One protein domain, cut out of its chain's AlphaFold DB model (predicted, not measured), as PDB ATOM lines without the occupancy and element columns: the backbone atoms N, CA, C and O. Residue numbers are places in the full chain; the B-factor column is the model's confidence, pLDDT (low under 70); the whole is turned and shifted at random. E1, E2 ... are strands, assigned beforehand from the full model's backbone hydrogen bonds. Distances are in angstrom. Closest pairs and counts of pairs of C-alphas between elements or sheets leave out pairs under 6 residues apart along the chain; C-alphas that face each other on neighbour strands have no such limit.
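AT A GLANCE: This is residues 46 to 143 of the 153 residues of the protein "Chitin-binding type-2 domain-containing protein" of Armadillidium vulgare (UniProt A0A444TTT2). With little regular structure, the domain makes two small lobes joined by residues 91 to 116: one holds the meander E1 E2 E3 with hairpin E4 and E5, the other hairpin E6 and E7. The printed part has 98 residues with seven named strands, E1 to E7 in order, under half in named elements, all strand, with antiparallel sheets. It is loose, radius of gyration of the C-alphas 15.9 A, and flat, spanning 45 by 40 by 21 A.

HOW THE PARTS SIT: E1, residues 46 to 48, and E2, residues 55 to 61, form a hairpin, with N 47 and O 57 at 2.9 A. E3, residues 67 to 69, forms another with E2, with N 60 and O 68 at 2.8 A. E4, residues 81 to 83, and E5, residues 88 to 90, form a hairpin, with N 81 and O 90 at 2.8 A. The closest C-alphas of E1 and E4, Gln 48 and Phe 82, are 5.9 A apart. E6, residues 117 to 120, and E7, residues 123 to 131, form a hairpin, with N 118 and O 128 at 2.9 A. Both are apart from E1 to E5.

IN THESE COORDINATES: E1 begins at C-alpha 46 (-84.959, 31.408, 5.921); E7, 19.7 A long, ends at C-alpha 131 (-74.898, 30.908, -25.286). E2 is 20.0 A long.

THE WHOLE: The printed part has no cut. Links E3 to E4 and E5 to E6 are long. Of the printed part, 27 residues have pLDDT under 70.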
ATOM      1  N   GLY A  46     -85.640  30.139   6.107       92.19
ATOM      2  CA  GLY A  46     -84.959  31.408   5.921       92.19
ATOM      3  C   GLY A  46     -83.873  31.314   4.852       92.19
ATOM      4  O   GLY A  46     -83.165  30.309   4.758       92.19
ATOM      5  N   ILE A  47     -83.731  32.382   4.075       88.88
ATOM      6  CA  ILE A  47     -82.737  32.525   3.008       88.88
ATOM      7  C   ILE A  47     -82.074  33.901   3.098       88.88
ATOM      8  O   ILE A  47     -82.739  34.914   3.322       88.88
ATOM      9  N   GLN A  48     -80.750  33.949   3.003       85.88
ATOM     10  CA  GLN A  48     -79.975  35.165   3.213       85.88
ATOM     11  C   GLN A  48     -80.160  36.137   2.045       85.88
ATOM     12  O   GLN A  48     -80.117  35.751   0.878       85.88
ATOM     13  N   ASP A  49     -80.288  37.429   2.352       82.31
ATOM     14  CA  ASP A  49     -80.292  38.458   1.319       82.31
ATOM     15  C   ASP A  49     -78.921  38.485   0.604       82.31
ATOM     16  O   ASP A  49     -77.868  38.607   1.246       82.31
ATOM     17  N   PRO A  50     -78.908  38.393  -0.735       75.19
ATOM     18  CA  PRO A  50     -77.682  38.201  -1.492       75.19
ATOM     19  C   PRO A  50     -76.793  39.452  -1.534       75.19
ATOM     20  O   PRO A  50     -75.574  39.332  -1.695       75.19
ATOM     21  N   VAL A  51     -77.376  40.647  -1.371       74.56
ATOM     22  CA  VAL A  51     -76.666  41.941  -1.375       74.56
ATOM     23  C   VAL A  51     -76.442  42.498   0.027       74.56
ATOM     24  O   VAL A  51     -75.668  43.439   0.195       74.56
ATOM     25  N   ASN A  52     -77.116  41.949   1.038       81.81
ATOM     26  CA  ASN A  52     -76.973  42.379   2.418       81.81
ATOM     27  C   ASN A  52     -76.957  41.177   3.361       81.81
ATOM     28  O   ASN A  52     -77.996  40.716   3.811       81.81
ATOM     29  N   CYS A  53     -75.759  40.742   3.758       83.94
ATOM     30  CA  CYS A  53     -75.565  39.550   4.587       83.94
ATOM     31  C   CYS A  53     -76.329  39.600   5.936       83.94
ATOM     32  O   CYS A  53     -76.523  38.565   6.578       83.94
ATOM     33  N   ARG A  54     -76.702  40.814   6.380       88.75
ATOM     34  CA  ARG A  54     -77.371  41.104   7.655       88.75
ATOM     35  C   ARG A  54     -78.889  41.057   7.547       88.75
ATOM     36  O   ARG A  54     -79.580  41.278   8.542       88.75
ATOM     37  N   LYS A  55     -79.412  40.825   6.343       90.00
ATOM     38  CA  LYS A  55     -80.826  40.592   6.095       90.00
ATOM     39  C   LYS A  55     -81.057  39.171   5.620       90.00
ATOM     40  O   LYS A  55     -80.183  38.537   5.033       90.00
ATOM     41  N   PHE A  56     -82.273  38.708   5.834       91.00
ATOM     42  CA  PHE A  56     -82.769  37.460   5.288       91.00
ATOM     43  C   PHE A  56     -84.256  37.589   4.962       91.00
ATOM     44  O   PHE A  56     -84.944  38.493   5.444       91.00
ATOM     45  N   TYR A  57     -84.739  36.695   4.119       92.75
ATOM     46  CA  TYR A  57     -86.144  36.521   3.781       92.75
ATOM     47  C   TYR A  57     -86.604  35.160   4.279       92.75
ATOM     48  O   TYR A  57     -85.791  34.327   4.678       92.75
ATOM     49  N   GLN A  58     -87.911  34.933   4.248       93.69
ATOM     50  CA  GLN A  58     -88.493  33.640   4.561       93.69
ATOM     51  C   GLN A  58     -89.237  33.100   3.348       93.69
ATOM     52  O   GLN A  58     -89.929  33.839   2.649       93.69
ATOM     53  N   CYS A  59     -89.131  31.804   3.121       93.69
ATOM     54  CA  CYS A  59     -89.959  31.091   2.175       93.69
ATOM     55  C   CYS A  59     -91.380  30.987   2.721       93.69
ATOM     56  O   CYS A  59     -91.601  30.515   3.832       93.69
ATOM     57  N   VAL A  60     -92.362  31.464   1.966       93.94
ATOM     58  CA  VAL A  60     -93.769  31.524   2.370       93.94
ATOM     59  C   VAL A  60     -94.660  30.953   1.279       93.94
ATOM     60  O   VAL A  60     -94.360  31.070   0.090       93.94
ATOM     61  N   LEU A  61     -95.790  30.370   1.678       94.00
ATOM     62  CA  LEU A  61     -96.811  29.928   0.732       94.00
ATOM     63  C   LEU A  61     -97.548  31.132   0.141       94.00
ATOM     64  O   LEU A  61     -97.922  32.088   0.829       94.00
ATOM     65  N   ASN A  62     -97.764  31.095  -1.168       87.88
ATOM     66  CA  ASN A  62     -98.684  31.993  -1.842       87.88
ATOM     67  C   ASN A  62    -100.138  31.501  -1.723       87.88
ATOM     68  O   ASN A  62    -100.406  30.424  -1.196       87.88
ATOM     69  N   ALA A  63    -101.089  32.305  -2.207       89.06
ATOM     70  CA  ALA A  63    -102.510  31.941  -2.185       89.06
ATOM     71  C   ALA A  63    -102.830  30.684  -3.018       89.06
ATOM     72  O   ALA A  63    -103.855  30.050  -2.794       89.06
ATOM     73  N   ASN A  64    -101.945  30.318  -3.946       89.38
ATOM     74  CA  ASN A  64    -102.064  29.158  -4.821       89.38
ATOM     75  C   ASN A  64    -101.352  27.916  -4.245       89.38
ATOM     76  O   ASN A  64    -101.386  26.861  -4.868       89.38
ATOM     77  N   GLY A  65    -100.716  28.023  -3.070       87.56
ATOM     78  CA  GLY A  65     -99.968  26.933  -2.437       87.56
ATOM     79  C   GLY A  65     -98.523  26.764  -2.920       87.56
ATOM     80  O   GLY A  65     -97.883  25.783  -2.562       87.56
ATOM     81  N   GLU A  66     -97.986  27.703  -3.697       87.31
ATOM     82  CA  GLU A  66     -96.595  27.667  -4.164       87.31
ATOM     83  C   GLU A  66     -95.674  28.362  -3.158       87.31
ATOM     84  O   GLU A  66     -96.016  29.419  -2.608       87.31
ATOM     85  N   VAL A  67     -94.488  27.793  -2.938       89.12
ATOM     86  CA  VAL A  67     -93.466  28.398  -2.079       89.12
ATOM     87  C   VAL A  67     -92.741  29.497  -2.850       89.12
ATOM     88  O   VAL A  67     -92.324  29.322  -3.990       89.12
ATOM     89  N   ARG A  68     -92.599  30.658  -2.219       85.56
ATOM     90  CA  ARG A  68     -91.919  31.831  -2.771       85.56
ATOM     91  C   ARG A  68     -91.209  32.603  -1.673       85.56
ATOM     92  O   ARG A  68     -91.511  32.442  -0.496       85.56
ATOM     93  N   VAL A  69     -90.338  33.516  -2.070       86.94
ATOM     94  CA  VAL A  69     -89.687  34.458  -1.155       86.94
ATOM     95  C   VAL A  69     -90.713  35.429  -0.562       86.94
ATOM     96  O   VAL A  69     -91.637  35.878  -1.251       86.94
ATOM     97  N   SER A  70     -90.565  35.760   0.720       88.62
ATOM     98  CA  SER A  70     -91.363  36.781   1.395       88.62
ATOM     99  C   SER A  70     -91.115  38.172   0.813       88.62
ATOM    100  O   SER A  70     -90.021  38.509   0.375       88.62
ATOM    101  N   ASP A  71     -92.130  39.030   0.875       85.88
ATOM    102  CA  ASP A  71     -92.017  40.408   0.368       85.88
ATOM    103  C   ASP A  71     -91.149  41.277   1.276       85.88
ATOM    104  O   ASP A  71     -90.496  42.219   0.834       85.88
ATOM    105  N   ASN A  72     -91.177  40.955   2.568       86.56
ATOM    106  CA  ASN A  72     -90.468  41.678   3.601       86.56
ATOM    107  C   ASN A  72     -89.200  40.916   3.976       86.56
ATOM    108  O   ASN A  72     -89.243  39.709   4.230       86.56
ATOM    109  N   SER A  73     -88.098  41.655   4.057       89.81
ATOM    110  CA  SER A  73     -86.845  41.196   4.653       89.81
ATOM    111  C   SER A  73     -86.854  41.410   6.166       89.81
ATOM    112  O   SER A  73     -87.386  42.416   6.646       89.81
ATOM    113  N   MET A  74     -86.153  40.556   6.898       93.38
ATOM    114  CA  MET A  74     -85.854  40.704   8.320       93.38
ATOM    115  C   MET A  74     -84.369  41.010   8.511       93.38
ATOM    116  O   MET A  74     -83.536  40.532   7.746       93.38
ATOM    117  N   TYR A  75     -84.035  41.813   9.522       93.06
ATOM    118  CA  TYR A  75     -82.646  42.054   9.918       93.06
ATOM    119  C   TYR A  75     -82.236  41.090  11.020       93.06
ATOM    120  O   TYR A  75     -83.005  40.852  11.953       93.06
ATOM    121  N   CYS A  76     -80.999  40.610  10.955       92.06
ATOM    122  CA  CYS A  76     -80.407  39.923  12.086       92.06
ATOM    123  C   CYS A  76     -80.139  40.897  13.250       92.06
ATOM    124  O   CYS A  76     -79.707  42.036  13.019       92.06
ATOM    125  N   PRO A  77     -80.378  40.471  14.507       91.38
ATOM    126  CA  PRO A  77     -79.996  41.225  15.700       91.38
ATOM    127  C   PRO A  77     -78.496  41.529  15.729       91.38
ATOM    128  O   PRO A  77     -77.721  40.850  15.068       91.38
ATOM    129  N   TYR A  78     -78.090  42.559  16.480       88.56
ATOM    130  CA  TYR A  78     -76.679  42.919  16.722       88.56
ATOM    131  C   TYR A  78     -75.798  43.054  15.472       88.56
ATOM    132  O   TYR A  78     -74.581  42.927  15.545       88.56
ATOM    133  N   GLN A  79     -76.407  43.366  14.323       85.69
ATOM    134  CA  GLN A  79     -75.724  43.366  13.031       85.69
ATOM    135  C   GLN A  79     -75.139  41.989  12.665       85.69
ATOM    136  O   GLN A  79     -74.207  41.929  11.878       85.69
ATOM    137  N   GLY A  80     -75.678  40.889  13.179       89.31
ATOM    138  CA  GLY A  80     -75.265  39.541  12.811       89.31
ATOM    139  C   GLY A  80     -75.550  39.191  11.348       89.31
ATOM    140  O   GLY A  80     -76.126  39.972  10.582       89.31
ATOM    141  N   ARG A  81     -75.146  37.985  10.962       89.69
ATOM    142  CA  ARG A  81     -75.338  37.390   9.637       89.69
ATOM    143  C   ARG A  81     -76.313  36.224   9.752       89.69
ATOM    144  O   ARG A  81     -76.199  35.428  10.676       89.69
ATOM    145  N   PHE A  82     -77.237  36.090   8.803       89.69
ATOM    146  CA  PHE A  82     -78.080  34.895   8.750       89.69
ATOM    147  C   PHE A  82     -77.293  33.712   8.177       89.69
ATOM    148  O   PHE A  82     -76.713  33.815   7.093       89.69
ATOM    149  N   ASN A  83     -77.270  32.599   8.904       87.62
ATOM    150  CA  ASN A  83     -76.716  31.332   8.459       87.62
ATOM    151  C   ASN A  83     -77.860  30.411   8.009       87.62
ATOM    152  O   ASN A  83     -78.693  30.002   8.813       87.62
ATOM    153  N   GLU A  84     -77.901  30.099   6.713       86.69
ATOM    154  CA  GLU A  84     -78.941  29.248   6.123       86.69
ATOM    155  C   GLU A  84     -78.832  27.775   6.518       86.69
ATOM    156  O   GLU A  84     -79.841  27.077   6.503       86.69
ATOM    157  N   GLU A  85     -77.651  27.293   6.891       86.81
ATOM    158  CA  GLU A  85     -77.473  25.907   7.329       86.81
ATOM    159  C   GLU A  85     -78.053  25.714   8.733       86.81
ATOM    160  O   GLU A  85     -78.815  24.782   8.985       86.81
ATOM    161  N   THR A  86     -77.742  26.637   9.643       91.94
ATOM    162  CA  THR A  86     -78.216  26.578  11.032       91.94
ATOM    163  C   THR A  86     -79.587  27.228  11.221       91.94
ATOM    164  O   THR A  86     -80.206  27.043  12.269       91.94
ATOM    165  N   GLN A  87     -80.071  27.970  10.217       93.75
ATOM    166  CA  GLN A  87     -81.303  28.765  10.246       93.75
ATOM    167  C   GLN A  87     -81.321  29.798  11.388       93.75
ATOM    168  O   GLN A  87     -82.363  30.077  11.987       93.75
ATOM    169  N   GLN A  88     -80.157  30.370  11.711       92.88
ATOM    170  CA  GLN A  88     -79.973  31.290  12.836       92.88
ATOM    171  C   GLN A  88     -79.173  32.534  12.444       92.88
ATOM    172  O   GLN A  88     -78.371  32.524  11.511       92.88
ATOM    173  N   CYS A  89     -79.391  33.624  13.181       92.44
ATOM    174  CA  CYS A  89     -78.530  34.799  13.110       92.44
ATOM    175  C   CYS A  89     -77.313  34.596  14.012       92.44
ATOM    176  O   CYS A  89     -77.461  34.365  15.211       92.44
ATOM    177  N   GLU A  90     -76.129  34.714  13.430       90.69
ATOM    178  CA  GLU A  90     -74.845  34.587  14.111       90.69
ATOM    179  C   GLU A  90     -74.197  35.965  14.256       90.69
ATOM    180  O   GLU A  90     -74.178  36.758  13.309       90.69
ATOM    181  N   ASP A  91     -73.638  36.246  15.430       84.94
ATOM    182  CA  ASP A  91     -72.952  37.503  15.724       84.94
ATOM    183  C   ASP A  91     -71.543  37.499  15.105       84.94
ATOM    184  O   ASP A  91     -70.537  37.369  15.797       84.94
ATOM    185  N   ASP A  92     -71.457  37.614  13.778       70.38
ATOM    186  CA  ASP A  92     -70.179  37.702  13.071       70.38
ATOM    187  C   ASP A  92     -69.988  39.077  12.420       70.38
ATOM    188  O   ASP A  92     -70.466  39.382  11.323       70.38
ATOM    189  N   LEU A  93     -69.264  39.942  13.133       63.44
ATOM    190  CA  LEU A  93     -68.926  41.290  12.675       63.44
ATOM    191  C   LEU A  93     -67.848  41.290  11.575       63.44
ATOM    192  O   LEU A  93     -67.703  42.294  10.877       63.44
ATOM    193  N   THR A  94     -67.115  40.187  11.403       65.62
ATOM    194  CA  THR A  94     -65.921  40.092  10.548       65.62
ATOM    195  C   THR A  94     -66.134  39.325   9.244       65.62
ATOM    196  O   THR A  94     -65.396  39.568   8.292       65.62
ATOM    197  N   THR A  95     -67.147  38.459   9.149       71.44
ATOM    198  CA  THR A  95     -67.389  37.610   7.963       71.44
ATOM    199  C   THR A  95     -68.659  37.961   7.188       71.44
ATOM    200  O   THR A  95     -69.179  37.147   6.425       71.44
ATOM    201  N   CYS A  96     -69.157  39.196   7.321       76.38
ATOM    202  CA  CYS A  96     -70.253  39.686   6.487       76.38
ATOM    203  C   CYS A  96     -69.817  39.834   5.021       76.38
ATOM    204  O   CYS A  96     -69.521  40.926   4.538       76.38
ATOM    205  N   VAL A  97     -69.769  38.710   4.315       72.75
ATOM    206  CA  VAL A  97     -69.504  38.625   2.888       72.75
ATOM    207  C   VAL A  97     -70.852  38.528   2.196       72.75
ATOM    208  O   VAL A  97     -71.651  37.633   2.469       72.75
ATOM    209  N   TYR A  98     -71.136  39.486   1.322       73.81
ATOM    210  CA  TYR A  98     -72.325  39.425   0.482       73.81
ATOM    211  C   TYR A  98     -72.179  38.247  -0.478       73.81
ATOM    212  O   TYR A  98     -71.131  38.126  -1.118       73.81
ATOM    213  N   LYS A  99     -73.223  37.423  -0.636       68.94
ATOM    214  CA  LYS A  99     -73.223  36.349  -1.645       68.94
ATOM    215  C   LYS A  99     -72.889  36.907  -3.032       68.94
ATOM    216  O   LYS A  99     -72.047  36.372  -3.740       68.94
ATOM    217  N   CYS A 100     -73.433  38.083  -3.341       63.38
ATOM    218  CA  CYS A 100     -73.128  38.871  -4.533       63.38
ATOM    219  C   CYS A 100     -71.666  39.299  -4.716       63.38
ATOM    220  O   CYS A 100     -71.248  39.599  -5.832       63.38
ATOM    221  N   SER A 101     -70.909  39.427  -3.630       58.38
ATOM    222  CA  SER A 101     -69.503  39.846  -3.655       58.38
ATOM    223  C   SER A 101     -68.543  38.665  -3.586       58.38
ATOM    224  O   SER A 101     -67.334  38.882  -3.512       58.38
ATOM    225  N   ASN A 102     -69.054  37.431  -3.623       58.53
ATOM    226  CA  ASN A 102     -68.215  36.250  -3.624       58.53
ATOM    227  C   ASN A 102     -67.401  36.213  -4.932       58.53
ATOM    228  O   ASN A 102     -67.942  36.010  -6.019       58.53
ATOM    229  N   LEU A 103     -66.087  36.468  -4.837       53.25
ATOM    230  CA  LEU A 103     -65.161  36.567  -5.980       53.25
ATOM    231  C   LEU A 103     -65.039  35.268  -6.792       53.25
ATOM    232  O   LEU A 103     -64.412  35.271  -7.848       53.25
ATOM    233  N   LEU A 104     -65.629  34.184  -6.294       56.09
ATOM    234  CA  LEU A 104     -65.645  32.869  -6.916       56.09
ATOM    235  C   LEU A 104     -66.699  32.740  -8.030       56.09
ATOM    236  O   LEU A 104     -66.656  31.764  -8.769       56.09
ATOM    237  N   CYS A 105     -67.599  33.719  -8.193       62.44
ATOM    238  CA  CYS A 105     -68.604  33.697  -9.256       62.44
ATOM    239  C   CYS A 105     -67.990  33.932 -10.650       62.44
ATOM    240  O   CYS A 105     -67.360  34.980 -10.858       62.44
ATOM    241  N   PRO A 106     -68.216  33.032 -11.632       64.06
ATOM    242  CA  PRO A 106     -67.847  33.264 -13.020       64.06
ATOM    243  C   PRO A 106     -68.481  34.554 -13.543       64.06
ATOM    244  O   PRO A 106     -69.684  34.780 -13.423       64.06
ATOM    245  N   LYS A 107     -67.656  35.417 -14.137       68.12
ATOM    246  CA  LYS A 107     -68.099  36.667 -14.785       68.12
ATOM    247  C   LYS A 107     -68.168  36.542 -16.306       68.12
ATOM    248  O   LYS A 107     -68.549  37.495 -16.987       68.12
ATOM    249  N   THR A 108     -67.762  35.389 -16.828       73.88
ATOM    250  CA  THR A 108     -67.664  35.075 -18.251       73.88
ATOM    251  C   THR A 108     -68.274  33.701 -18.513       73.88
ATOM    252  O   THR A 108     -68.316  32.857 -17.625       73.88
ATOM    253  N   CYS A 109     -68.739  33.492 -19.744       78.00
ATOM    254  CA  CYS A 109     -69.273  32.214 -20.222       78.00
ATOM    255  C   CYS A 109     -68.187  31.272 -20.763       78.00
ATOM    256  O   CYS A 109     -68.487  30.277 -21.413       78.00
ATOM    257  N   GLU A 110     -66.914  31.603 -20.541       82.31
ATOM    258  CA  GLU A 110     -65.796  30.824 -21.060       82.31
ATOM    259  C   GLU A 110     -65.735  29.469 -20.350       82.31
ATOM    260  O   GLU A 110     -65.549  29.403 -19.137       82.31
ATOM    261  N   GLY A 111     -65.915  28.388 -21.114       77.94
ATOM    262  CA  GLY A 111     -65.921  27.024 -20.582       77.94
ATOM    263  C   GLY A 111     -67.204  26.619 -19.846       77.94
ATOM    264  O   GLY A 111     -67.228  25.532 -19.276       77.94
ATOM    265  N   LEU A 112     -68.253  27.451 -19.866       74.06
ATOM    266  CA  LEU A 112     -69.564  27.124 -19.298       74.06
ATOM    267  C   LEU A 112     -70.510  26.573 -20.378       74.06
ATOM    268  O   LEU A 112     -70.418  27.008 -21.532       74.06
ATOM    269  N   PRO A 113     -71.408  25.631 -20.037       77.50
ATOM    270  CA  PRO A 113     -72.412  25.139 -20.970       77.50
ATOM    271  C   PRO A 113     -73.457  26.211 -21.314       77.50
ATOM    272  O   PRO A 113     -73.656  27.203 -20.606       77.50
ATOM    273  N   ASP A 114     -74.147  26.003 -22.433       79.31
ATOM    274  CA  ASP A 114     -75.254  26.867 -22.834       79.31
ATOM    275  C   ASP A 114     -76.409  26.749 -21.834       79.31
ATOM    276  O   ASP A 114     -76.737  25.662 -21.357       79.31
ATOM    277  N   GLY A 115     -77.033  27.879 -21.511       72.31
ATOM    278  CA  GLY A 115     -78.071  27.965 -20.487       72.31
ATOM    279  C   GLY A 115     -77.556  28.304 -19.084       72.31
ATOM    280  O   GLY A 115     -78.363  28.719 -18.249       72.31
ATOM    281  N   THR A 116     -76.245  28.224 -18.819       73.56
ATOM    282  CA  THR A 116     -75.684  28.611 -17.514       73.56
ATOM    283  C   THR A 116     -75.959  30.084 -17.216       73.56
ATOM    284  O   THR A 116     -75.769  30.962 -18.063       73.56
ATOM    285  N   ARG A 117     -76.402  30.365 -15.986       73.69
ATOM    286  CA  ARG A 117     -76.669  31.721 -15.498       73.69
ATOM    287  C   ARG A 117     -75.422  32.264 -14.807       73.69
ATOM    288  O   ARG A 117     -74.950  31.683 -13.839       73.69
ATOM    289  N   ILE A 118     -74.913  33.400 -15.272       70.81
ATOM    290  CA  ILE A 118     -73.804  34.114 -14.623       70.81
ATOM    291  C   ILE A 118     -74.263  35.473 -14.106       70.81
ATOM    292  O   ILE A 118     -75.063  36.155 -14.750       70.81
ATOM    293  N   ALA A 119     -73.735  35.905 -12.963       68.12
ATOM    294  CA  ALA A 119     -74.034  37.223 -12.414       68.12
ATOM    295  C   ALA A 119     -73.576  38.341 -13.370       68.12
ATOM    296  O   ALA A 119     -72.506  38.275 -13.983       68.12
ATOM    297  N   ALA A 120     -74.365  39.410 -13.495       67.75
ATOM    298  CA  ALA A 120     -73.959  40.551 -14.301       67.75
ATOM    299  C   ALA A 120     -72.774  41.290 -13.632       67.75
ATOM    300  O   ALA A 120     -72.750  41.439 -12.410       67.75
ATOM    301  N   PRO A 121     -71.816  41.834 -14.413       60.91
ATOM    302  CA  PRO A 121     -70.530  42.322 -13.900       60.91
ATOM    303  C   PRO A 121     -70.604  43.444 -12.851       60.91
ATOM    304  O   PRO A 121     -69.633  43.657 -12.128       60.91
ATOM    305  N   TYR A 122     -71.727  44.164 -12.782       60.91
ATOM    306  CA  TYR A 122     -71.930  45.322 -11.901       60.91
ATOM    307  C   TYR A 122     -73.223  45.250 -11.079       60.91
ATOM    308  O   TYR A 122     -73.499  46.155 -10.297       60.91
ATOM    309  N   ASP A 123     -74.037  44.209 -11.272       61.69
ATOM    310  CA  ASP A 123     -75.295  44.033 -10.548       61.69
ATOM    311  C   ASP A 123     -75.605  42.541 -10.445       61.69
ATOM    312  O   ASP A 123     -76.134  41.941 -11.371       61.69
ATOM    313  N   CYS A 124     -75.279  41.939  -9.308       62.09
ATOM    314  CA  CYS A 124     -75.590  40.541  -9.019       62.09
ATOM    315  C   CYS A 124     -77.095  40.265  -8.880       62.09
ATOM    316  O   CYS A 124     -77.510  39.113  -8.886       62.09
ATOM    317  N   ARG A 125     -77.930  41.313  -8.771       60.84
ATOM    318  CA  ARG A 125     -79.385  41.176  -8.899       60.84
ATOM    319  C   ARG A 125     -79.777  41.017 -10.354       60.84
ATOM    320  O   ARG A 125     -80.955  41.095 -10.660       60.84
ATOM    321  N   LYS A 126     -78.821  40.898 -11.267       66.62
ATOM    322  CA  LYS A 126     -79.053  40.552 -12.650       66.62
ATOM    323  C   LYS A 126     -78.168  39.376 -12.999       66.62
ATOM    324  O   LYS A 126     -77.018  39.312 -12.575       66.62
ATOM    325  N   TYR A 127     -78.690  38.501 -13.832       69.19
ATOM    326  CA  TYR A 127     -77.929  37.432 -14.435       69.19
ATOM    327  C   TYR A 127     -77.959  37.561 -15.957       69.19
ATOM    328  O   TYR A 127     -78.763  38.296 -16.541       69.19
ATOM    329  N   ARG A 128     -77.017  36.882 -16.595       75.44
ATOM    330  CA  ARG A 128     -76.929  36.687 -18.038       75.44
ATOM    331  C   ARG A 128     -76.924  35.194 -18.296       75.44
ATOM    332  O   ARG A 128     -76.437  34.441 -17.458       75.44
ATOM    333  N   ILE A 129     -77.455  34.794 -19.438       76.81
ATOM    334  CA  ILE A 129     -77.458  33.399 -19.862       76.81
ATOM    335  C   ILE A 129     -76.322  33.215 -20.865       76.81
ATOM    336  O   ILE A 129     -76.104  34.067 -21.734       76.81
ATOM    337  N   CYS A 130     -75.569  32.138 -20.686       78.19
ATOM    338  CA  CYS A 130     -74.503  31.742 -21.588       78.19
ATOM    339  C   CYS A 130     -75.064  31.057 -22.831       78.19
ATOM    340  O   CYS A 130     -75.952  30.210 -22.738       78.19
ATOM    341  N   ASN A 131     -74.537  31.447 -23.987       82.62
ATOM    342  CA  ASN A 131     -74.898  30.908 -25.286       82.62
ATOM    343  C   ASN A 131     -73.672  30.931 -26.207       82.62
ATOM    344  O   ASN A 131     -73.079  31.985 -26.479       82.62
ATOM    345  N   ASN A 132     -73.257  29.746 -26.641       82.44
ATOM    346  CA  ASN A 132     -72.094  29.470 -27.466       82.44
ATOM    347  C   ASN A 132     -70.801  30.126 -26.933       82.44
ATOM    348  O   ASN A 132     -70.057  30.776 -27.670       82.44
ATOM    349  N   GLY A 133     -70.567  30.029 -25.619       78.81
ATOM    350  CA  GLY A 133     -69.401  30.619 -24.942       78.81
ATOM    351  C   GLY A 133     -69.423  32.150 -24.814       78.81
ATOM    352  O   GLY A 133     -68.460  32.751 -24.334       78.81
ATOM    353  N   THR A 134     -70.516  32.803 -25.211       79.69
ATOM    354  CA  THR A 134     -70.727  34.249 -25.073       79.69
ATOM    355  C   THR A 134     -71.952  34.548 -24.214       79.69
ATOM    356  O   THR A 134     -72.739  33.660 -23.905       79.69
ATOM    357  N   VAL A 135     -72.099  35.797 -23.773       76.31
ATOM    358  CA  VAL A 135     -73.328  36.246 -23.104       76.31
ATOM    359  C   VAL A 135     -74.348  36.679 -24.146       76.31
ATOM    360  O   VAL A 135     -74.002  37.444 -25.048       76.31
ATOM    361  N   ASP A 136     -75.608  36.282 -23.978       73.38
ATOM    362  CA  ASP A 136     -76.691  36.818 -24.801       73.38
ATOM    363  C   ASP A 136     -76.858  38.328 -24.527       73.38
ATOM    364  O   ASP A 136     -77.324  38.775 -23.471       73.38
ATOM    365  N   LEU A 137     -76.421  39.157 -25.477       62.59
ATOM    366  CA  LEU A 137     -76.578  40.610 -25.423       62.59
ATOM    367  C   LEU A 137     -77.989  41.017 -25.886       62.59
ATOM    368  O   LEU A 137     -78.450  40.503 -26.903       62.59
ATOM    369  N   PRO A 138     -78.656  42.004 -25.246       54.38
ATOM    370  CA  PRO A 138     -78.339  42.718 -24.010       54.38
ATOM    371  C   PRO A 138     -79.286  42.289 -22.871       54.38
ATOM    372  O   PRO A 138     -79.831  43.136 -22.160       54.38
ATOM    373  N   ILE A 139     -79.541  40.988 -22.709       59.00
ATOM    374  CA  ILE A 139     -80.527  40.521 -21.731       59.00
ATOM    375  C   ILE A 139     -79.826  40.328 -20.385       59.00
ATOM    376  O   ILE A 139     -79.399  39.240 -20.017       59.00
ATOM    377  N   SER A 140     -79.681  41.417 -19.628       57.78
ATOM    378  CA  SER A 140     -79.476  41.291 -18.186       57.78
ATOM    379  C   SER A 140     -80.845  41.073 -17.546       57.78
ATOM    380  O   SER A 140     -81.607  42.034 -17.405       57.78
ATOM    381  N   VAL A 141     -81.172  39.827 -17.208       60.09
ATOM    382  CA  VAL A 141     -82.426  39.493 -16.527       60.09
ATOM    383  C   VAL A 141     -82.243  39.816 -15.057       60.09
ATOM    384  O   VAL A 141     -81.299  39.339 -14.438       60.09
ATOM    385  N   THR A 142     -83.108  40.647 -14.485       56.12
ATOM    386  CA  THR A 142     -83.088  40.872 -13.038       56.12
ATOM    387  C   THR A 142     -83.470  39.570 -12.333       56.12
ATOM    388  O   THR A 142     -84.440  38.930 -12.730       56.12
ATOM    389  N   CYS A 143     -82.739  39.197 -11.283       51.69
ATOM    390  CA  CYS A 143     -83.141  38.253 -10.250       51.69
ATOM    391  C   CYS A 143     -84.442  38.783  -9.641       51.69
ATOM    392  O   CYS A 143     -84.452  39.561  -8.686       51.69
TER     393      CYS A 143